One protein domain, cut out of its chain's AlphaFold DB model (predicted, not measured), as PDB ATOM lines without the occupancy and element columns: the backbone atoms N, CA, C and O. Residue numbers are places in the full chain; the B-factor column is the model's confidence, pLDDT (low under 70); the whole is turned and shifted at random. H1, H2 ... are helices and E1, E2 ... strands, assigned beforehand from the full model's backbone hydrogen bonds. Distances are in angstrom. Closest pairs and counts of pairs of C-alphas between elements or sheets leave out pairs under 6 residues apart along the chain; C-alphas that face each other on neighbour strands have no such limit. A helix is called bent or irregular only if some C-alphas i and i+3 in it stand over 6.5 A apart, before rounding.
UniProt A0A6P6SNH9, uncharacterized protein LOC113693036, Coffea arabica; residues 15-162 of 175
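What this domain is: This is residues 15 to 162 of the 175 residues of the protein "uncharacterized protein LOC113693036" of Coffea arabica (UniProt A0A6P6SNH9). A two-stranded hairpin, E2 and E3, is set beside a core of three crossed helices, H2, H4 and H6, with H3 near the end of E3, H1 and the short H5 near the first half of H2, and the loop of residues 21 to 31 sticking out beyond the small strand E1. The printed part has 148 residues with six named helices and three named strands, in the order E1, H1, H2, H3, E2, E3, H4, H5, H6; the sheet is E2 - E3, antiparallel. The class is mixed, helices and strands, with under half of the residues, 73, in named elements. The whole is compact, with a radius of gyration of the C-alphas of 15.9 A, and its C-alphas span 40 by 40 by 38 A.

Where its parts are: Find C-alpha 106 at (117.830, 125.226, 207.831); from there E2, residues 106 to 112, runs 18.5 A to C-alpha 112. After two residues E3 runs back through residues 115 to 122, over 18.4 A. H3 is residues 86 to 93. Look next at H2, the longest helix, residues 52 to 67, 22.8 A from C-alpha 52 at (107.482, 148.182, 205.215) to C-alpha 67. It has a kink of 26 degrees near residue 59 and is neither bent nor irregular, but only just: C-alphas 58 and 61 are 6.1 A apart. H4, residues 128 to 137, is 14.1 A long; H5 is residues 141 to 144; H6, residues 151 to 160, runs 14.3 A and ends with C-alpha 160 at (108.210, 131.237, 217.625). H1 is residues 41 to 47, and E1 is residues 34 to 36.

How they stand to each other: Begin at the hairpin of E2 and E3, antiparallel with 159 degrees between their directions. N 112 and O 115 are within hydrogen-bond range at 3.2 A, and N 117 and O 110 at 3.4 A. The closest C-alphas of H3 and E3 are those of Ile 89 and Glu 121, 7.4 A apart. E2 and E3 are both apart from H2 and from H6. H6 is the hub, touching three helices. It touches residues 54 to 58 of H2, closest at the C-alphas of Met 54 and Ala 151, 4.6 A, at a steep tilt of 61 degrees, the same way. It touches H4, about perpendicular at 78 degrees, closest at the C-alphas of Leu 134 and Thr 159, 6.4 A. H5 and H6 only just touch, with 3 pairs of C-alphas within 8 A, the closest those of Cys 141 and Cys 158, 5.8 A. Residues 59 to 65 of H2 touch H4, closest at the C-alphas of Leu 62 and Ala 135, 4.2 A, at a steep tilt of 51 degrees, opposite ways. H1 and H2 are close but not clearly touching; their closest C-alphas, Glu 44 and Pro 52, are 5.8 A apart. E1 pairs with no named strand, but residues 15 to 16 pair with its residues 35 to 36, parallel. Every O i to N i+4 pair is within hydrogen-bond range in H1, H3, H4 and H6, and 9 of 12 are in H2; H5 is too short for such a pair.

The domain as a whole: The printed part has no cut, and its two farthest C-alphas, those of Gly 22 and Ala 100, are 45.0 A apart. Residues 21 to 31 stand free; without them the body spans 43 by 36 by 33 A. The links H2 to H3, 18 residues, and H3 to E2, 12 residues, are long. The mean pLDDT of the printed part is 72.1, and 41 residues are under 70, among them residues 96 to 129; E2 has a mean of 31 and E3 of 32.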
ATOM      1  N   ASN A  15     103.000 136.769 193.494       87.19
ATOM      2  CA  ASN A  15     102.319 137.884 194.145       87.19
ATOM      3  C   ASN A  15     102.937 139.204 193.678       87.19
ATOM      4  O   ASN A  15     104.137 139.428 193.827       87.19
ATOM      5  N   LEU A  16     102.116 140.052 193.066       90.44
ATOM      6  CA  LEU A  16     102.493 141.348 192.512       90.44
ATOM      7  C   LEU A  16     101.893 142.473 193.347       90.44
ATOM      8  O   LEU A  16     100.814 142.326 193.912       90.44
ATOM      9  N   ASP A  17     102.541 143.632 193.359       87.81
ATOM     10  CA  ASP A  17     102.008 144.816 194.044       87.81
ATOM     11  C   ASP A  17     100.862 145.481 193.270       87.81
ATOM     12  O   ASP A  17     100.043 146.195 193.842       87.81
ATOM     13  N   ALA A  18     100.814 145.273 191.954       91.06
ATOM     14  CA  ALA A  18      99.806 145.835 191.070       91.06
ATOM     15  C   ALA A  18      99.593 144.933 189.853       91.06
ATOM     16  O   ALA A  18     100.437 144.107 189.499       91.06
ATOM     17  N   THR A  19      98.464 145.127 189.173       93.50
ATOM     18  CA  THR A  19      98.165 144.430 187.919       93.50
ATOM     19  C   THR A  19      99.253 144.718 186.872       93.50
ATOM     20  O   THR A  19      99.564 145.889 186.637       93.50
ATOM     21  N   PRO A  20      99.816 143.690 186.205       93.62
ATOM     22  CA  PRO A  20     100.818 143.885 185.166       93.62
ATOM     23  C   PRO A  20     100.223 144.643 183.973       93.62
ATOM     24  O   PRO A  20      99.056 144.467 183.621       93.62
ATOM     25  N   THR A  21     101.032 145.489 183.335       95.00
ATOM     26  CA  THR A  21     100.635 146.304 182.177       95.00
ATOM     27  C   THR A  21     101.723 146.286 181.096       95.00
ATOM     28  O   THR A  21     102.837 145.821 181.337       95.00
ATOM     29  N   GLY A  22     101.400 146.779 179.895       93.62
ATOM     30  CA  GLY A  22     102.359 146.900 178.791       93.62
ATOM     31  C   GLY A  22     102.883 145.547 178.308       93.62
ATOM     32  O   GLY A  22     102.103 144.620 178.103       93.62
ATOM     33  N   ASP A  23     104.205 145.441 178.163       91.69
ATOM     34  CA  ASP A  23     104.896 144.276 177.587       91.69
ATOM     35  C   ASP A  23     104.816 143.005 178.454       91.69
ATOM     36  O   ASP A  23     105.180 141.919 178.004       91.69
ATOM     37  N   LEU A  24     104.319 143.115 179.691       89.00
ATOM     38  CA  LEU A  24     104.010 141.960 180.541       89.00
ATOM     39  C   LEU A  24     102.722 141.236 180.111       89.00
ATOM     40  O   LEU A  24     102.417 140.163 180.635       89.00
ATOM     41  N   LEU A  25     101.952 141.824 179.185       92.88
ATOM     42  CA  LEU A  25     100.719 141.261 178.652       92.88
ATOM     43  C   LEU A  25     100.862 140.885 177.160       92.88
ATOM     44  O   LEU A  25     101.441 141.647 176.388       92.88
ATOM     45  N   PRO A  26     100.276 139.752 176.717       92.25
ATOM     46  CA  PRO A  26      99.510 138.798 177.521       92.25
ATOM     47  C   PRO A  26     100.410 138.006 178.480       92.25
ATOM     48  O   PRO A  26     101.536 137.653 178.136       92.25
ATOM     49  N   TRP A  27      99.898 137.719 179.682       91.88
ATOM     50  CA  TRP A  27     100.648 136.952 180.675       91.88
ATOM     51  C   TRP A  27     101.007 135.575 180.114       91.88
ATOM     52  O   TRP A  27     100.142 134.852 179.613       91.88
ATOM     53  N   SER A  28     102.287 135.220 180.183       90.19
ATOM     54  CA  SER A  28     102.781 133.970 179.612       90.19
ATOM     55  C   SER A  28     102.186 132.762 180.334       90.19
ATOM     56  O   SER A  28     102.286 132.648 181.554       90.19
ATOM     57  N   SER A  29     101.647 131.804 179.581       88.75
ATOM     58  CA  SER A  29     101.219 130.507 180.124       88.75
ATOM     59  C   SER A  29     102.387 129.632 180.598       88.75
ATOM     60  O   SER A  29     102.168 128.646 181.298       88.75
ATOM     61  N   ALA A  30     103.624 129.990 180.234       88.00
ATOM     62  CA  ALA A  30     104.844 129.361 180.739       88.00
ATOM     63  C   ALA A  30     105.332 129.968 182.073       88.00
ATOM     64  O   ALA A  30     106.300 129.475 182.655       88.00
ATOM     65  N   SER A  31     104.683 131.027 182.560       88.00
ATOM     66  CA  SER A  31     104.952 131.628 183.870       88.00
ATOM     67  C   SER A  31     103.946 131.130 184.915       88.00
ATOM     68  O   SER A  31     102.832 130.741 184.546       88.00
ATOM     69  N   PRO A  32     104.287 131.174 186.219       89.00
ATOM     70  CA  PRO A  32     103.294 130.983 187.270       89.00
ATOM     71  C   PRO A  32     102.128 131.963 187.074       89.00
ATOM     72  O   PRO A  32     102.368 133.103 186.660       89.00
ATOM     73  N   PRO A  33     100.873 131.576 187.354       91.25
ATOM     74  CA  PRO A  33      99.779 132.537 187.431       91.25
ATOM     75  C   PRO A  33     100.117 133.635 188.447       91.25
ATOM     76  O   PRO A  33     100.793 133.366 189.437       91.25
ATOM     77  N   TYR A  34      99.656 134.863 188.229       91.81
ATOM     78  CA  TYR A  34      99.898 135.953 189.174       91.81
ATOM     79  C   TYR A  34      98.658 136.288 190.003       91.81
ATOM     80  O   TYR A  34      97.514 136.031 189.605       91.81
ATOM     81  N   ARG A  35      98.911 136.912 191.150       91.88
ATOM     82  CA  ARG A  35      97.925 137.529 192.037       91.88
ATOM     83  C   ARG A  35      98.377 138.940 192.362       91.88
ATOM     84  O   ARG A  35      99.564 139.235 192.303       91.88
ATOM     85  N   VAL A  36      97.423 139.822 192.629       92.38
ATOM     86  CA  VAL A  36      97.731 141.161 193.131       92.38
ATOM     87  C   VAL A  36      97.550 141.101 194.634       92.38
ATOM     88  O   VAL A  36      96.494 140.666 195.089       92.38
ATOM     89  N   SER A  37      98.597 141.481 195.354       91.12
ATOM     90  CA  SER A  37      98.638 141.405 196.808       91.12
ATOM     91  C   SER A  37      97.662 142.400 197.425       91.12
ATOM     92  O   SER A  37      97.323 143.413 196.802       91.12
ATOM     93  N   ASP A  38      97.220 142.118 198.648       90.38
ATOM     94  CA  ASP A  38      96.311 143.010 199.370       90.38
ATOM     95  C   ASP A  38      96.945 144.407 199.567       90.38
ATOM     96  O   ASP A  38      98.161 144.554 199.720       90.38
ATOM     97  N   ASP A  39      96.115 145.456 199.577       88.00
ATOM     98  CA  ASP A  39      96.583 146.810 199.884       88.00
ATOM     99  C   ASP A  39      96.854 146.936 201.387       88.00
ATOM    100  O   ASP A  39      95.940 146.996 202.210       88.00
ATOM    101  N   LEU A  40      98.138 146.986 201.735       85.69
ATOM    102  CA  LEU A  40      98.616 147.087 203.111       85.69
ATOM    103  C   LEU A  40      98.999 148.516 203.511       85.69
ATOM    104  O   LEU A  40      99.612 148.702 204.558       85.69
ATOM    105  N   THR A  41      98.623 149.536 202.731       84.62
ATOM    106  CA  THR A  41      99.014 150.934 202.989       84.62
ATOM    107  C   THR A  41      98.615 151.408 204.394       84.62
ATOM    108  O   THR A  41      99.404 152.055 205.081       84.62
ATOM    109  N   GLU A  42      97.406 151.081 204.861       82.31
ATOM    110  CA  GLU A  42      96.959 151.426 206.222       82.31
ATOM    111  C   GLU A  42      97.804 150.710 207.286       82.31
ATOM    112  O   GLU A  42      98.314 151.341 208.212       82.31
ATOM    113  N   PHE A  43      98.034 149.412 207.092       79.31
ATOM    114  CA  PHE A  43      98.851 148.583 207.975       79.31
ATOM    115  C   PHE A  43     100.290 149.118 208.088       79.31
ATOM    116  O   PHE A  43     100.832 149.231 209.189       79.31
ATOM    117  N   GLU A  44     100.897 149.514 206.969       80.44
ATOM    118  CA  GLU A  44     102.233 150.119 206.923       80.44
ATOM    119  C   GLU A  44     102.293 151.458 207.667       80.44
ATOM    120  O   GLU A  44     103.216 151.680 208.460       80.44
ATOM    121  N   ASN A  45     101.299 152.324 207.449       81.00
ATOM    122  CA  ASN A  45     101.224 153.643 208.078       81.00
ATOM    123  C   ASN A  45     101.092 153.557 209.606       81.00
ATOM    124  O   ASN A  45     101.645 154.393 210.320       81.00
ATOM    125  N   GLU A  46     100.388 152.551 210.124       82.69
ATOM    126  CA  GLU A  46     100.199 152.370 211.567       82.69
ATOM    127  C   GLU A  46     101.462 151.897 212.299       82.69
ATOM    128  O   GLU A  46     101.653 152.205 213.478       82.69
ATOM    129  N   MET A  47     102.319 151.115 211.638       78.75
ATOM    130  CA  MET A  47     103.370 150.355 212.322       78.75
ATOM    131  C   MET A  47     104.721 151.059 212.438       78.75
ATOM    132  O   MET A  47     105.573 150.560 213.172       78.75
ATOM    133  N   ASN A  48     104.944 152.182 211.739       80.31
ATOM    134  CA  ASN A  48     106.262 152.835 211.646       80.31
ATOM    135  C   ASN A  48     107.394 151.811 211.416       80.31
ATOM    136  O   ASN A  48     108.418 151.813 212.105       80.31
ATOM    137  N   ALA A  49     107.161 150.876 210.496       83.06
ATOM    138  CA  ALA A  49     108.026 149.726 210.307       83.06
ATOM    139  C   ALA A  49     109.423 150.125 209.820       83.06
ATOM    140  O   ALA A  49     109.570 150.995 208.962       83.06
ATOM    141  N   ALA A  50     110.450 149.427 210.308       84.94
ATOM    142  CA  ALA A  50     111.826 149.609 209.849       84.94
ATOM    143  C   ALA A  50     111.988 149.253 208.360       84.94
ATOM    144  O   ALA A  50     112.813 149.847 207.667       84.94
ATOM    145  N   ALA A  51     111.197 148.291 207.870       84.50
ATOM    146  CA  ALA A  51     111.156 147.887 206.470       84.50
ATOM    147  C   ALA A  51     109.720 147.489 206.051       84.50
ATOM    148  O   ALA A  51     109.376 146.306 206.119       84.50
ATOM    149  N   PRO A  52     108.877 148.443 205.602       85.25
ATOM    150  CA  PRO A  52     107.482 148.182 205.215       85.25
ATOM    151  C   PRO A  52     107.336 147.082 204.151       85.25
ATOM    152  O   PRO A  52     106.554 146.149 204.314       85.25
ATOM    153  N   THR A  53     108.207 147.080 203.136       82.94
ATOM    154  CA  THR A  53     108.240 146.032 202.103       82.94
ATOM    155  C   THR A  53     108.420 144.630 202.695       82.94
ATOM    156  O   THR A  53     107.774 143.689 202.254       82.94
ATOM    157  N   MET A  54     109.239 144.471 203.737       83.50
ATOM    158  CA  MET A  54     109.486 143.161 204.360       83.50
ATOM    159  C   MET A  54     108.271 142.652 205.135       83.50
ATOM    160  O   MET A  54     108.045 141.444 205.209       83.50
ATOM    161  N   ILE A  55     107.471 143.566 205.684       83.94
ATOM    162  CA  ILE A  55     106.187 143.242 206.302       83.94
ATOM    163  C   ILE A  55     105.201 142.756 205.247       83.94
ATOM    164  O   ILE A  55     104.562 141.732 205.471       83.94
ATOM    165  N   ARG A  56     105.103 143.444 204.102       85.81
ATOM    166  CA  ARG A  56     104.250 143.001 202.986       85.81
ATOM    167  C   ARG A  56     104.629 141.602 202.521       85.81
ATOM    168  O   ARG A  56     103.773 140.736 202.381       85.81
ATOM    169  N   MET A  57     105.926 141.348 202.365       80.12
ATOM    170  CA  MET A  57     106.417 140.020 202.000       80.12
ATOM    171  C   MET A  57     106.072 138.967 203.054       80.12
ATOM    172  O   MET A  57     105.645 137.876 202.703       80.12
ATOM    173  N   ALA A  58     106.202 139.286 204.345       79.06
ATOM    174  CA  ALA A  58     105.775 138.373 205.399       79.06
ATOM    175  C   ALA A  58     104.255 138.115 205.348       79.06
ATOM    176  O   ALA A  58     103.825 136.968 205.476       79.06
ATOM    177  N   HIS A  59     103.453 139.164 205.121       86.00
ATOM    178  CA  HIS A  59     101.995 139.089 204.969       86.00
ATOM    179  C   HIS A  59     101.566 138.172 203.820       86.00
ATOM    180  O   HIS A  59     100.563 137.475 203.952       86.00
ATOM    181  N   GLY A  60     102.369 138.065 202.757       81.56
ATOM    182  CA  GLY A  60     102.097 137.180 201.624       81.56
ATOM    183  C   GLY A  60     101.838 135.714 202.003       81.56
ATOM    184  O   GLY A  60     101.115 135.031 201.284       81.56
ATOM    185  N   ILE A  61     102.318 135.232 203.160       79.31
ATOM    186  CA  ILE A  61     101.943 133.904 203.678       79.31
ATOM    187  C   ILE A  61     100.433 133.801 203.910       79.31
ATOM    188  O   ILE A  61      99.833 132.798 203.530       79.31
ATOM    189  N   LEU A  62      99.798 134.812 204.511       85.19
ATOM    190  CA  LEU A  62      98.346 134.817 204.715       85.19
ATOM    191  C   LEU A  62      97.615 134.690 203.376       85.19
ATOM    192  O   LEU A  62      96.695 133.884 203.248       85.19
ATOM    193  N   GLU A  63      98.064 135.437 202.373       86.88
ATOM    194  CA  GLU A  63      97.472 135.453 201.037       86.88
ATOM    195  C   GLU A  63      97.617 134.092 200.346       86.88
ATOM    196  O   GLU A  63      96.618 133.510 199.925       86.88
ATOM    197  N   THR A  64      98.819 133.508 200.347       79.50
ATOM    198  CA  THR A  64      99.063 132.170 199.786       79.50
ATOM    199  C   THR A  64      98.198 131.098 200.457       79.50
ATOM    200  O   THR A  64      97.606 130.254 199.781       79.50
ATOM    201  N   ILE A  65      98.086 131.117 201.788       79.31
ATOM    202  CA  ILE A  65      97.277 130.132 202.524       79.31
ATOM    203  C   ILE A  65      95.782 130.321 202.246       79.31
ATOM    204  O   ILE A  65      95.056 129.330 202.113       79.31
ATOM    205  N   ARG A  66      95.328 131.575 202.125       84.88
ATOM    206  CA  ARG A  66      93.945 131.924 201.778       84.88
ATOM    207  C   ARG A  66      93.569 131.406 200.392       84.88
ATOM    208  O   ARG A  66      92.467 130.905 200.236       84.88
ATOM    209  N   GLU A  67      94.466 131.486 199.415       83.06
ATOM    210  CA  GLU A  67      94.169 131.134 198.020       83.06
ATOM    211  C   GLU A  67      94.164 129.631 197.726       83.06
ATOM    212  O   GLU A  67      93.427 129.180 196.849       83.06
ATOM    213  N   HIS A  68      94.965 128.843 198.446       75.56
ATOM    214  CA  HIS A  68      95.119 127.410 198.170       75.56
ATOM    215  C   HIS A  68      94.241 126.486 199.033       75.56
ATOM    216  O   HIS A  68      94.389 125.272 198.931       75.56
ATOM    217  N   HIS A  69      93.344 127.031 199.868       64.25
ATOM    218  CA  HIS A  69      92.233 126.333 200.548       64.25
ATOM    219  C   HIS A  69      92.461 124.833 200.873       64.25
ATOM    220  O   HIS A  69      91.705 123.968 200.449       64.25
ATOM    221  N   GLU A  70      93.490 124.535 201.675       63.06
ATOM    222  CA  GLU A  70      93.872 123.193 202.174       63.06
ATOM    223  C   GLU A  70      94.435 122.169 201.166       63.06
ATOM    224  O   GLU A  70      94.868 121.101 201.596       63.06
ATOM    225  N   ASP A  71      94.540 122.492 199.876       69.44
ATOM    226  CA  ASP A  71      94.955 121.546 198.821       69.44
ATOM    227  C   ASP A  71      96.482 121.397 198.640       69.44
ATOM    228  O   ASP A  71      96.961 120.837 197.655       69.44
ATOM    229  N   PHE A  72      97.288 121.850 199.602       72.44
ATOM    230  CA  PHE A  72      98.752 121.798 199.529       72.44
ATOM    231  C   PHE A  72      99.352 121.126 200.764       72.44
ATOM    232  O   PHE A  72      98.822 121.217 201.867       72.44
ATOM    233  N   ARG A  73     100.498 120.456 200.587       70.69
ATOM    234  CA  ARG A  73     101.240 119.799 201.683       70.69
ATOM    235  C   ARG A  73     102.374 120.660 202.227       70.69
ATOM    236  O   ARG A  73     102.643 120.636 203.422       70.69
ATOM    237  N   TRP A  74     103.022 121.409 201.338       71.50
ATOM    238  CA  TRP A  74     104.254 122.135 201.618       71.50
ATOM    239  C   TRP A  74     104.169 123.538 201.011       71.50
ATOM    240  O   TRP A  74     104.366 123.681 199.805       71.50
ATOM    241  N   PRO A  75     103.835 124.572 201.800       70.44
ATOM    242  CA  PRO A  75     103.982 125.946 201.349       70.44
ATOM    243  C   PRO A  75     105.472 126.295 201.224       70.44
ATOM    244  O   PRO A  75     106.255 126.113 202.160       70.44
ATOM    245  N   VAL A  76     105.847 126.797 200.048       74.06
ATOM    246  CA  VAL A  76     107.188 127.298 199.727       74.06
ATOM    247  C   VAL A  76     107.026 128.724 199.213       74.06
ATOM    248  O   VAL A  76     106.197 128.975 198.341       74.06
ATOM    249  N   MET A  77     107.800 129.653 199.767       72.06
ATOM    250  CA  MET A  77     107.774 131.069 199.407       72.06
ATOM    251  C   MET A  77     109.204 131.556 199.175       72.06
ATOM    252  O   MET A  77     110.131 131.090 199.832       72.06
ATOM    253  N   GLY A  78     109.388 132.491 198.246       72.31
ATOM    254  CA  GLY A  78     110.686 133.092 197.943       72.31
ATOM    255  C   GLY A  78     110.535 134.507 197.403       72.31
ATOM    256  O   GLY A  78     109.421 134.973 197.172       72.31
ATOM    257  N   HIS A  79     111.669 135.186 197.242       71.50
ATOM    258  CA  HIS A  79     111.734 136.508 196.619       71.50
ATOM    259  C   HIS A  79     111.747 136.375 195.088       71.50
ATOM    260  O   HIS A  79     111.920 135.285 194.540       71.50
ATOM    261  N   ASP A  80     111.558 137.493 194.398       69.19
ATOM    262  CA  ASP A  80     111.558 137.594 192.936       69.19
ATOM    263  C   ASP A  80     112.931 137.324 192.291       69.19
ATOM    264  O   ASP A  80     113.007 137.022 191.098       69.19
ATOM    265  N   ASP A  81     114.010 137.366 193.073       70.06
ATOM    266  CA  ASP A  81     115.378 137.048 192.659       70.06
ATOM    267  C   ASP A  81     115.811 135.601 192.974       70.06
ATOM    268  O   ASP A  81     116.978 135.242 192.780       70.06
ATOM    269  N   ILE A  82     114.874 134.746 193.403       68.19
ATOM    270  CA  ILE A  82     115.114 133.331 193.717       68.19
ATOM    271  C   ILE A  82     114.666 132.418 192.569       68.19
ATOM    272  O   ILE A  82     113.607 132.585 191.965       68.19
ATOM    273  N   VAL A  83     115.469 131.384 192.304       69.56
ATOM    274  CA  VAL A  83     115.122 130.270 191.413       69.56
ATOM    275  C   VAL A  83     114.959 129.002 192.243       69.56
ATOM    276  O   VAL A  83     115.853 128.636 193.006       69.56
ATOM    277  N   PHE A  84     113.834 128.309 192.070       70.75
ATOM    278  CA  PHE A  84     113.562 127.059 192.774       70.75
ATOM    279  C   PHE A  84     114.043 125.843 191.979       70.75
ATOM    280  O   PHE A  84     113.606 125.602 190.853       70.75
ATOM    281  N   PHE A  85     114.889 125.021 192.602       73.00
ATOM    282  CA  PHE A  85     115.239 123.690 192.104       73.00
ATOM    283  C   PHE A  85     114.227 122.676 192.636       73.00
ATOM    284  O   PHE A  85     114.434 122.055 193.677       73.00
ATOM    285  N   VAL A  86     113.101 122.556 191.931       75.25
ATOM    286  CA  VAL A  86     111.916 121.809 192.388       75.25
ATOM    287  C   VAL A  86     112.242 120.364 192.764       75.25
ATOM    288  O   VAL A  86     111.802 119.912 193.814       75.25
ATOM    289  N   ASP A  87     113.055 119.663 191.971       76.19
ATOM    290  CA  ASP A  87     113.391 118.256 192.239       76.19
ATOM    291  C   ASP A  87     114.167 118.097 193.558       76.19
ATOM    292  O   ASP A  87     113.823 117.252 194.382       76.19
ATOM    293  N   ASN A  88     115.131 118.986 193.824       71.69
ATOM    294  CA  ASN A  88     115.884 118.989 195.083       71.69
ATOM    295  C   ASN A  88     114.969 119.270 196.282       71.69
ATOM    296  O   ASN A  88     115.115 118.659 197.341       71.69
ATOM    297  N   ILE A  89     114.015 120.193 196.117       70.94
ATOM    298  CA  ILE A  89     113.021 120.502 197.148       70.94
ATOM    299  C   ILE A  89     112.164 119.258 197.414       70.94
ATOM    300  O   ILE A  89     112.018 118.859 198.568       70.94
ATOM    301  N   LEU A  90     111.651 118.594 196.375       72.25
ATOM    302  CA  LEU A  90     110.827 117.388 196.514       72.25
ATOM    303  C   LEU A  90     111.569 116.238 197.211       72.25
ATOM    304  O   LEU A  90     110.991 115.614 198.102       72.25
ATOM    305  N   ASP A  91     112.839 116.000 196.879       73.56
ATOM    306  CA  ASP A  91     113.669 114.962 197.512       73.56
ATOM    307  C   ASP A  91     113.846 115.179 199.017       73.56
ATOM    308  O   ASP A  91     113.931 114.231 199.805       73.56
ATOM    309  N   ILE A  92     113.908 116.442 199.433       67.81
ATOM    310  CA  ILE A  92     113.979 116.821 200.839       67.81
ATOM    311  C   ILE A  92     112.616 116.642 201.506       67.81
ATOM    312  O   ILE A  92     112.516 115.990 202.546       67.81
ATOM    313  N   LEU A  93     111.561 117.181 200.896       70.69
ATOM    314  CA  LEU A  93     110.191 117.116 201.405       70.69
ATOM    315  C   LEU A  93     109.695 115.682 201.586       70.69
ATOM    316  O   LEU A  93     109.014 115.383 202.565       70.69
ATOM    317  N   ALA A  94     110.073 114.782 200.678       75.75
ATOM    318  CA  ALA A  94     109.702 113.371 200.719       75.75
ATOM    319  C   ALA A  94     110.222 112.638 201.969       75.75
ATOM    320  O   ALA A  94     109.665 111.609 202.352       75.75
ATOM    321  N   LYS A  95     111.266 113.163 202.627       73.06
ATOM    322  CA  LYS A  95     111.839 112.595 203.860       73.06
ATOM    323  C   LYS A  95     111.070 112.999 205.121       73.06
ATOM    324  O   LYS A  95     111.352 112.468 206.196       73.06
ATOM    325  N   HIS A  96     110.128 113.938 205.023       68.12
ATOM    326  CA  HIS A  96     109.444 114.528 206.169       68.12
ATOM    327  C   HIS A  96     107.946 114.192 206.197       68.12
ATOM    328  O   HIS A  96     107.272 114.116 205.171       68.12
ATOM    329  N   ASP A  97     107.402 114.013 207.404       68.88
ATOM    330  CA  ASP A  97     105.964 113.838 207.611       68.88
ATOM    331  C   ASP A  97     105.247 115.195 207.546       68.88
ATOM    332  O   ASP A  97     105.321 115.993 208.480       68.88
ATOM    333  N   HIS A  98     104.526 115.435 206.449       66.31
ATOM    334  CA  HIS A  98     103.724 116.645 206.209       66.31
ATOM    335  C   HIS A  98     102.607 116.905 207.243       66.31
ATOM    336  O   HIS A  98     102.028 117.994 207.255       66.31
ATOM    337  N   THR A  99     102.288 115.933 208.108       65.44
ATOM    338  CA  THR A  99     101.276 116.071 209.172       65.44
ATOM    339  C   THR A  99     101.869 116.441 210.538       65.44
ATOM    340  O   THR A  99     101.137 116.848 211.446       65.44
ATOM    341  N   ALA A 100     103.192 116.339 210.702       59.72
ATOM    342  CA  ALA A 100     103.866 116.588 211.970       59.72
ATOM    343  C   ALA A 100     103.918 118.086 212.304       59.72
ATOM    344  O   ALA A 100     104.292 118.887 211.463       59.72
ATOM    345  N   ARG A 101     103.644 118.478 213.560       49.25
ATOM    346  CA  ARG A 101     103.647 119.883 214.045       49.25
ATOM    347  C   ARG A 101     105.033 120.549 214.170       49.25
ATOM    348  O   ARG A 101     105.144 121.605 214.786       49.25
ATOM    349  N   VAL A 102     106.086 119.937 213.635       46.50
ATOM    350  CA  VAL A 102     107.469 120.402 213.802       46.50
ATOM    351  C   VAL A 102     107.988 120.951 212.476       46.50
ATOM    352  O   VAL A 102     108.086 120.219 211.492       46.50
ATOM    353  N   ALA A 103     108.349 122.234 212.470       47.12
ATOM    354  CA  ALA A 103     109.102 122.852 211.388       47.12
ATOM    355  C   ALA A 103     110.603 122.652 211.637       47.12
ATOM    356  O   ALA A 103     111.133 123.063 212.673       47.12
ATOM    357  N   LYS A 104     111.293 122.009 210.694       42.81
ATOM    358  CA  LYS A 104     112.757 121.958 210.669       42.81
ATOM    359  C   LYS A 104     113.245 122.953 209.625       42.81
ATOM    360  O   LYS A 104     113.058 122.725 208.434       42.81
ATOM    361  N   LEU A 105     113.811 124.064 210.081       41.06
ATOM    362  CA  LEU A 105     114.260 125.162 209.229       41.06
ATOM    363  C   LEU A 105     115.791 125.181 209.217       41.06
ATOM    364  O   LEU A 105     116.406 125.351 210.270       41.06
ATOM    365  N   ASN A 106     116.397 125.014 208.040       38.22
ATOM    366  CA  ASN A 106     117.830 125.226 207.831       38.22
ATOM    367  C   ASN A 106     118.005 126.431 206.913       38.22
ATOM    368  O   ASN A 106     118.017 126.298 205.692       38.22
ATOM    369  N   LEU A 107     118.158 127.603 207.522       36.94
ATOM    370  CA  LEU A 107     118.465 128.830 206.808       36.94
ATOM    371  C   LEU A 107     119.992 128.943 206.654       36.94
ATOM    372  O   LEU A 107     120.682 129.314 207.604       36.94
ATOM    373  N   PHE A 108     120.538 128.614 205.478       31.84
ATOM    374  CA  PHE A 108     121.934 128.922 205.140       31.84
ATOM    375  C   PHE A 108     121.975 130.161 204.234       31.84
ATOM    376  O   PHE A 108     122.049 130.073 203.011       31.84
ATOM    377  N   CYS A 109     121.900 131.343 204.844       35.16
ATOM    378  CA  CYS A 109     122.081 132.608 204.137       35.16
ATOM    379  C   CYS A 109     123.575 132.934 204.033       35.16
ATOM    380  O   CYS A 109     124.201 133.269 205.042       35.16
ATOM    381  N   GLN A 110     124.148 132.893 202.829       25.42
ATOM    382  CA  GLN A 110     125.433 133.545 202.565       25.42
ATOM    383  C   GLN A 110     125.188 134.920 201.939       25.42
ATOM    384  O   GLN A 110     124.569 135.051 200.885       25.42
ATOM    385  N   ILE A 111     125.687 135.965 202.601       27.55
ATOM    386  CA  ILE A 111     125.697 137.327 202.064       27.55
ATOM    387  C   ILE A 111     126.906 137.456 201.131       27.55
ATOM    388  O   ILE A 111     128.047 137.429 201.592       27.55
ATOM    389  N   PHE A 112     126.661 137.651 199.834       24.44
ATOM    390  CA  PHE A 112     127.681 138.090 198.877       24.44
ATOM    391  C   PHE A 112     127.382 139.536 198.454       24.44
ATOM    392  O   PHE A 112     126.673 139.801 197.483       24.44
ATOM    393  N   GLY A 113     127.933 140.506 199.190       34.50
ATOM    394  CA  GLY A 113     127.724 141.933 198.913       34.50
ATOM    395  C   GLY A 113     126.299 142.402 199.243       34.50
ATOM    396  O   GLY A 113     125.806 142.126 200.329       34.50
ATOM    397  N   THR A 114     125.637 143.120 198.325       24.20
ATOM    398  CA  THR A 114     124.223 143.551 198.460       24.20
ATOM    399  C   THR A 114     123.217 142.476 198.048       24.20
ATOM    400  O   THR A 114     122.014 142.725 198.052       24.20
ATOM    401  N   ARG A 115     123.699 141.296 197.650       25.30
ATOM    402  CA  ARG A 115     122.876 140.170 197.221       25.30
ATOM    403  C   ARG A 115     122.789 139.181 198.368       25.30
ATOM    404  O   ARG A 115     123.793 138.591 198.777       25.30
ATOM    405  N   LEU A 116     121.583 139.024 198.894       28.50
ATOM    406  CA  LEU A 116     121.262 137.908 199.760       28.50
ATOM    407  C   LEU A 116     121.065 136.694 198.853       28.50
ATOM    408  O   LEU A 116     120.001 136.498 198.282       28.50
ATOM    409  N   THR A 117     122.112 135.891 198.676       28.39
ATOM    410  CA  THR A 117     121.954 134.589 198.031       28.39
ATOM    411  C   THR A 117     121.516 133.608 199.108       28.39
ATOM    412  O   THR A 117     122.330 132.952 199.757       28.39
ATOM    413  N   CYS A 118     120.206 133.537 199.328       32.94
ATOM    414  CA  CYS A 118     119.622 132.391 200.004       32.94
ATOM    415  C   CYS A 118     119.716 131.216 199.033       32.94
ATOM    416  O   CYS A 118     118.937 131.118 198.086       32.94
ATOM    417  N   LEU A 119     120.671 130.311 199.254       28.05
ATOM    418  CA  LEU A 119     120.449 128.949 198.801       28.05
ATOM    419  C   LEU A 119     119.291 128.443 199.653       28.05
ATOM    420  O   LEU A 119     119.457 128.158 200.838       28.05
ATOM    421  N   VAL A 120     118.101 128.396 199.060       38.09
ATOM    422  CA  VAL A 120     116.974 127.672 199.635       38.09
ATOM    423  C   VAL A 120     117.332 126.192 199.554       38.09
ATOM    424  O   VAL A 120     116.872 125.473 198.673       38.09
ATOM    425  N   GLU A 121     118.210 125.727 200.442       32.41
ATOM    426  CA  GLU A 121     118.280 124.298 200.710       32.41
ATOM    427  C   GLU A 121     117.105 123.871 201.583       32.41
ATOM    428  O   GLU A 121     116.679 122.736 201.436       32.41
ATOM    429  N   ARG A 122     116.527 124.747 202.426       39.88
ATOM    430  CA  ARG A 122     115.245 124.514 203.121       39.88
ATOM    431  C   ARG A 122     114.639 125.814 203.679       39.88
ATOM    432  O   ARG A 122     114.741 126.063 204.875       39.88
ATOM    433  N   ASP A 123     113.894 126.548 202.859       37.56
ATOM    434  CA  ASP A 123     112.736 127.319 203.345       37.56
ATOM    435  C   ASP A 123     111.474 126.551 202.957       37.56
ATOM    436  O   ASP A 123     110.696 126.913 202.076       37.56
ATOM    437  N   VAL A 124     111.328 125.398 203.604       38.81
ATOM    438  CA  VAL A 124     110.091 124.633 203.603       38.81
ATOM    439  C   VAL A 124     109.388 124.968 204.903       38.81
ATOM    440  O   VAL A 124     109.816 124.539 205.980       38.81
ATOM    441  N   PHE A 125     108.263 125.665 204.812       40.12
ATOM    442  CA  PHE A 125     107.327 125.725 205.923       40.12
ATOM    443  C   PHE A 125     106.596 124.383 206.002       40.12
ATOM    444  O   PHE A 125     105.498 124.200 205.493       40.12
ATOM    445  N   SER A 126     107.219 123.404 206.653       45.31
ATOM    446  CA  SER A 126     106.502 122.237 207.157       45.31
ATOM    447  C   SER A 126     105.597 122.736 208.264       45.31
ATOM    448  O   SER A 126     106.122 123.164 209.285       45.31
ATOM    449  N   VAL A 127     104.295 122.855 208.001       57.75
ATOM    450  CA  VAL A 127     103.168 122.076 208.555       57.75
ATOM    451  C   VAL A 127     101.932 122.849 208.099       57.75
ATOM    452  O   VAL A 127     101.783 124.000 208.493       57.75
ATOM    453  N   VAL A 128     101.024 122.286 207.303       61.75
ATOM    454  CA  VAL A 128      99.781 122.995 206.912       61.75
ATOM    455  C   VAL A 128      99.078 123.631 208.133       61.75
ATOM    456  O   VAL A 128      98.741 124.812 208.084       61.75
ATOM    457  N   PRO A 129      98.942 122.923 209.274       69.75
ATOM    458  CA  PRO A 129      98.562 123.511 210.560       69.75
ATOM    459  C   PRO A 129      99.365 124.733 211.031       69.75
ATOM    460  O   PRO A 129      98.763 125.685 211.518       69.75
ATOM    461  N   LEU A 130     100.695 124.718 210.919       70.69
ATOM    462  CA  LEU A 130     101.550 125.835 211.324       70.69
ATOM    463  C   LEU A 130     101.414 127.009 210.364       70.69
ATOM    464  O   LEU A 130     101.281 128.134 210.815       70.69
ATOM    465  N   ALA A 131     101.386 126.753 209.059       73.00
ATOM    466  CA  ALA A 131     101.187 127.796 208.066       73.00
ATOM    467  C   ALA A 131      99.804 128.455 208.215       73.00
ATOM    468  O   ALA A 131      99.696 129.673 208.138       73.00
ATOM    469  N   LYS A 132      98.762 127.676 208.545       76.25
ATOM    470  CA  LYS A 132      97.433 128.195 208.917       76.25
ATOM    471  C   LYS A 132      97.459 128.998 210.218       76.25
ATOM    472  O   LYS A 132      96.862 130.068 210.286       76.25
ATOM    473  N   ALA A 133      98.135 128.498 211.253       78.88
ATOM    474  CA  ALA A 133      98.271 129.218 212.517       78.88
ATOM    475  C   ALA A 133      99.009 130.549 212.317       78.88
ATOM    476  O   ALA A 133      98.548 131.584 212.790       78.88
ATOM    477  N   LEU A 134     100.097 130.521 211.549       78.00
ATOM    478  CA  LEU A 134     100.876 131.689 211.178       78.00
ATOM    479  C   LEU A 134     100.032 132.680 210.382       78.00
ATOM    480  O   LEU A 134      99.976 133.836 210.783       78.00
ATOM    481  N   ALA A 135      99.319 132.228 209.343       82.38
ATOM    482  CA  ALA A 135      98.390 133.048 208.562       82.38
ATOM    483  C   ALA A 135      97.386 133.782 209.467       82.38
ATOM    484  O   ALA A 135      97.284 135.003 209.400       82.38
ATOM    485  N   ASN A 136      96.745 133.074 210.405       84.25
ATOM    486  CA  ASN A 136      95.839 133.688 211.386       84.25
ATOM    487  C   ASN A 136      96.536 134.705 212.312       84.25
ATOM    488  O   ASN A 136      95.892 135.591 212.870       84.25
ATOM    489  N   GLY A 137      97.848 134.572 212.516       84.12
ATOM    490  CA  GLY A 137      98.661 135.500 213.296       84.12
ATOM    491  C   GLY A 137      99.167 136.713 212.513       84.12
ATOM    492  O   GLY A 137      99.608 137.674 213.149       84.12
ATOM    493  N   MET A 138      99.114 136.706 211.177       84.19
ATOM    494  CA  MET A 138      99.770 137.717 210.333       84.19
ATOM    495  C   MET A 138      99.162 139.119 210.429       84.19
ATOM    496  O   MET A 138      99.854 140.086 210.134       84.19
ATOM    497  N   GLU A 139      97.934 139.268 210.923       82.62
ATOM    498  CA  GLU A 139      97.333 140.592 211.162       82.62
ATOM    499  C   GLU A 139      97.933 141.309 212.387       82.62
ATOM    500  O   GLU A 139      97.942 142.538 212.479       82.62
ATOM    501  N   ASN A 140      98.448 140.546 213.356       86.56
ATOM    502  CA  ASN A 140      98.896 141.078 214.647       86.56
ATOM    503  C   ASN A 140     100.390 140.886 214.888       86.56
ATOM    504  O   ASN A 140     101.025 141.693 215.566       86.56
ATOM    505  N   CYS A 141     100.964 139.806 214.371       88.88
ATOM    506  CA  CYS A 141     102.337 139.451 214.660       88.88
ATOM    507  C   CYS A 141     103.371 140.423 214.063       88.88
ATOM    508  O   CYS A 141     104.244 140.870 214.815       88.88
ATOM    509  N   PRO A 142     103.273 140.847 212.784       86.62
ATOM    510  CA  PRO A 142     104.213 141.811 212.216       86.62
ATOM    511  C   PRO A 142     104.278 143.121 213.003       86.62
ATOM    512  O   PRO A 142     105.350 143.706 213.098       86.62
ATOM    513  N   ARG A 143     103.187 143.527 213.674       88.25
ATOM    514  CA  ARG A 143     103.164 144.705 214.562       88.25
ATOM    515  C   ARG A 143     104.157 144.583 215.724       88.25
ATOM    516  O   ARG A 143     104.792 145.567 216.089       88.25
ATOM    517  N   ARG A 144     104.337 143.382 216.290       89.81
ATOM    518  CA  ARG A 144     105.315 143.124 217.370       89.81
ATOM    519  C   ARG A 144     106.756 143.164 216.869       89.81
ATOM    520  O   ARG A 144     107.663 143.557 217.602       89.81
ATOM    521  N   TYR A 145     106.954 142.779 215.614       88.75
ATOM    522  CA  TYR A 145     108.265 142.622 214.993       88.75
ATOM    523  C   TYR A 145     108.557 143.670 213.914       88.75
ATOM    524  O   TYR A 145     109.476 143.492 213.121       88.75
ATOM    525  N   ALA A 146     107.843 144.800 213.923       88.38
ATOM    526  CA  ALA A 146     107.977 145.866 212.929       88.38
ATOM    527  C   ALA A 146     109.371 146.528 212.914       88.38
ATOM    528  O   ALA A 146     109.731 147.213 211.961       88.38
ATOM    529  N   HIS A 147     110.171 146.311 213.962       87.12
ATOM    530  CA  HIS A 147     111.561 146.753 214.065       87.12
ATOM    531  C   HIS A 147     112.553 145.859 213.293       87.12
ATOM    532  O   HIS A 147     113.710 146.243 213.126       87.12
ATOM    533  N   LEU A 148     112.132 144.669 212.847       82.56
ATOM    534  CA  LEU A 148     112.958 143.766 212.048       82.56
ATOM    535  C   LEU A 148     112.967 144.209 210.580       82.56
ATOM    536  O   LEU A 148     111.986 144.723 210.052       82.56
ATOM    537  N   ASN A 149     114.093 143.982 209.911       80.50
ATOM    538  CA  ASN A 149     114.365 144.484 208.565       80.50
ATOM    539  C   ASN A 149     114.396 143.389 207.488       80.50
ATOM    540  O   ASN A 149     114.841 143.653 206.376       80.50
ATOM    541  N   THR A 150     113.964 142.165 207.805       77.06
ATOM    542  CA  THR A 150     113.872 141.068 206.831       77.06
ATOM    543  C   THR A 150     112.587 140.276 207.037       77.06
ATOM    544  O   THR A 150     112.199 139.993 208.174       77.06
ATOM    545  N   ALA A 151     111.946 139.878 205.935       75.81
ATOM    546  CA  ALA A 151     110.724 139.078 205.977       75.81
ATOM    547  C   ALA A 151     110.958 137.734 206.689       75.81
ATOM    548  O   ALA A 151     110.152 137.321 207.519       75.81
ATOM    549  N   ALA A 152     112.112 137.101 206.449       72.31
ATOM    550  CA  ALA A 152     112.490 135.842 207.084       72.31
ATOM    551  C   ALA A 152     112.548 135.943 208.619       72.31
ATOM    552  O   ALA A 152     111.993 135.087 209.307       72.31
ATOM    553  N   LEU A 153     113.163 136.998 209.177       73.12
ATOM    554  CA  LEU A 153     113.211 137.185 210.634       73.12
ATOM    555  C   LEU A 153     111.827 137.479 211.223       73.12
ATOM    556  O   LEU A 153     111.524 136.988 212.311       73.12
ATOM    557  N   ILE A 154     110.980 138.235 210.516       79.25
ATOM    558  CA  ILE A 154     109.592 138.499 210.934       79.25
ATOM    559  C   ILE A 154     108.817 137.184 211.012       79.25
ATOM    560  O   ILE A 154     108.256 136.861 212.056       79.25
ATOM    561  N   ILE A 155     108.847 136.384 209.945       76.81
ATOM    562  CA  ILE A 155     108.142 135.101 209.872       76.81
ATOM    563  C   ILE A 155     108.650 134.120 210.934       76.81
ATOM    564  O   ILE A 155     107.854 133.464 211.611       76.81
ATOM    565  N   MET A 156     109.969 134.032 211.113       75.38
ATOM    566  CA  MET A 156     110.592 133.174 212.121       75.38
ATOM    567  C   MET A 156     110.163 133.569 213.537       75.38
ATOM    568  O   MET A 156     109.791 132.707 214.332       75.38
ATOM    569  N   SER A 157     110.157 134.870 213.833       79.44
ATOM    570  CA  SER A 157     109.735 135.386 215.137       79.44
ATOM    571  C   SER A 157     108.244 135.134 215.375       79.44
ATOM    572  O   SER A 157     107.863 134.636 216.431       79.44
ATOM    573  N   CYS A 158     107.408 135.345 214.357       80.88
ATOM    574  CA  CYS A 158     105.988 135.007 214.411       80.88
ATOM    575  C   CYS A 158     105.723 133.518 214.603       80.88
ATOM    576  O   CYS A 158     104.791 133.136 215.300       80.88
ATOM    577  N   THR A 159     106.555 132.668 214.014       74.81
ATOM    578  CA  THR A 159     106.475 131.218 214.193       74.81
ATOM    579  C   THR A 159     106.823 130.817 215.629       74.81
ATOM    580  O   THR A 159     106.172 129.937 216.199       74.81
ATOM    581  N   ALA A 160     107.804 131.487 216.243       76.44
ATOM    582  CA  ALA A 160     108.210 131.237 217.625       76.44
ATOM    583  C   ALA A 160     107.097 131.555 218.644       76.44
ATOM    584  O   ALA A 160     106.984 130.851 219.650       76.44
ATOM    585  N   ASP A 161     106.224 132.530 218.358       81.75
ATOM    586  CA  ASP A 161     105.066 132.864 219.206       81.75
ATOM    587  C   ASP A 161     104.074 131.697 219.373       81.75
ATOM    588  O   ASP A 161     103.353 131.628 220.369       81.75
ATOM    589  N   PHE A 162     104.056 130.737 218.442       73.75
ATOM    590  CA  PHE A 162     103.214 129.535 218.527       73.75
ATOM    591  C   PHE A 162     103.857 128.388 219.325       73.75
ATOM    592  O   PHE A 162     103.309 127.284 219.369       73.75
TER     593      PHE A 162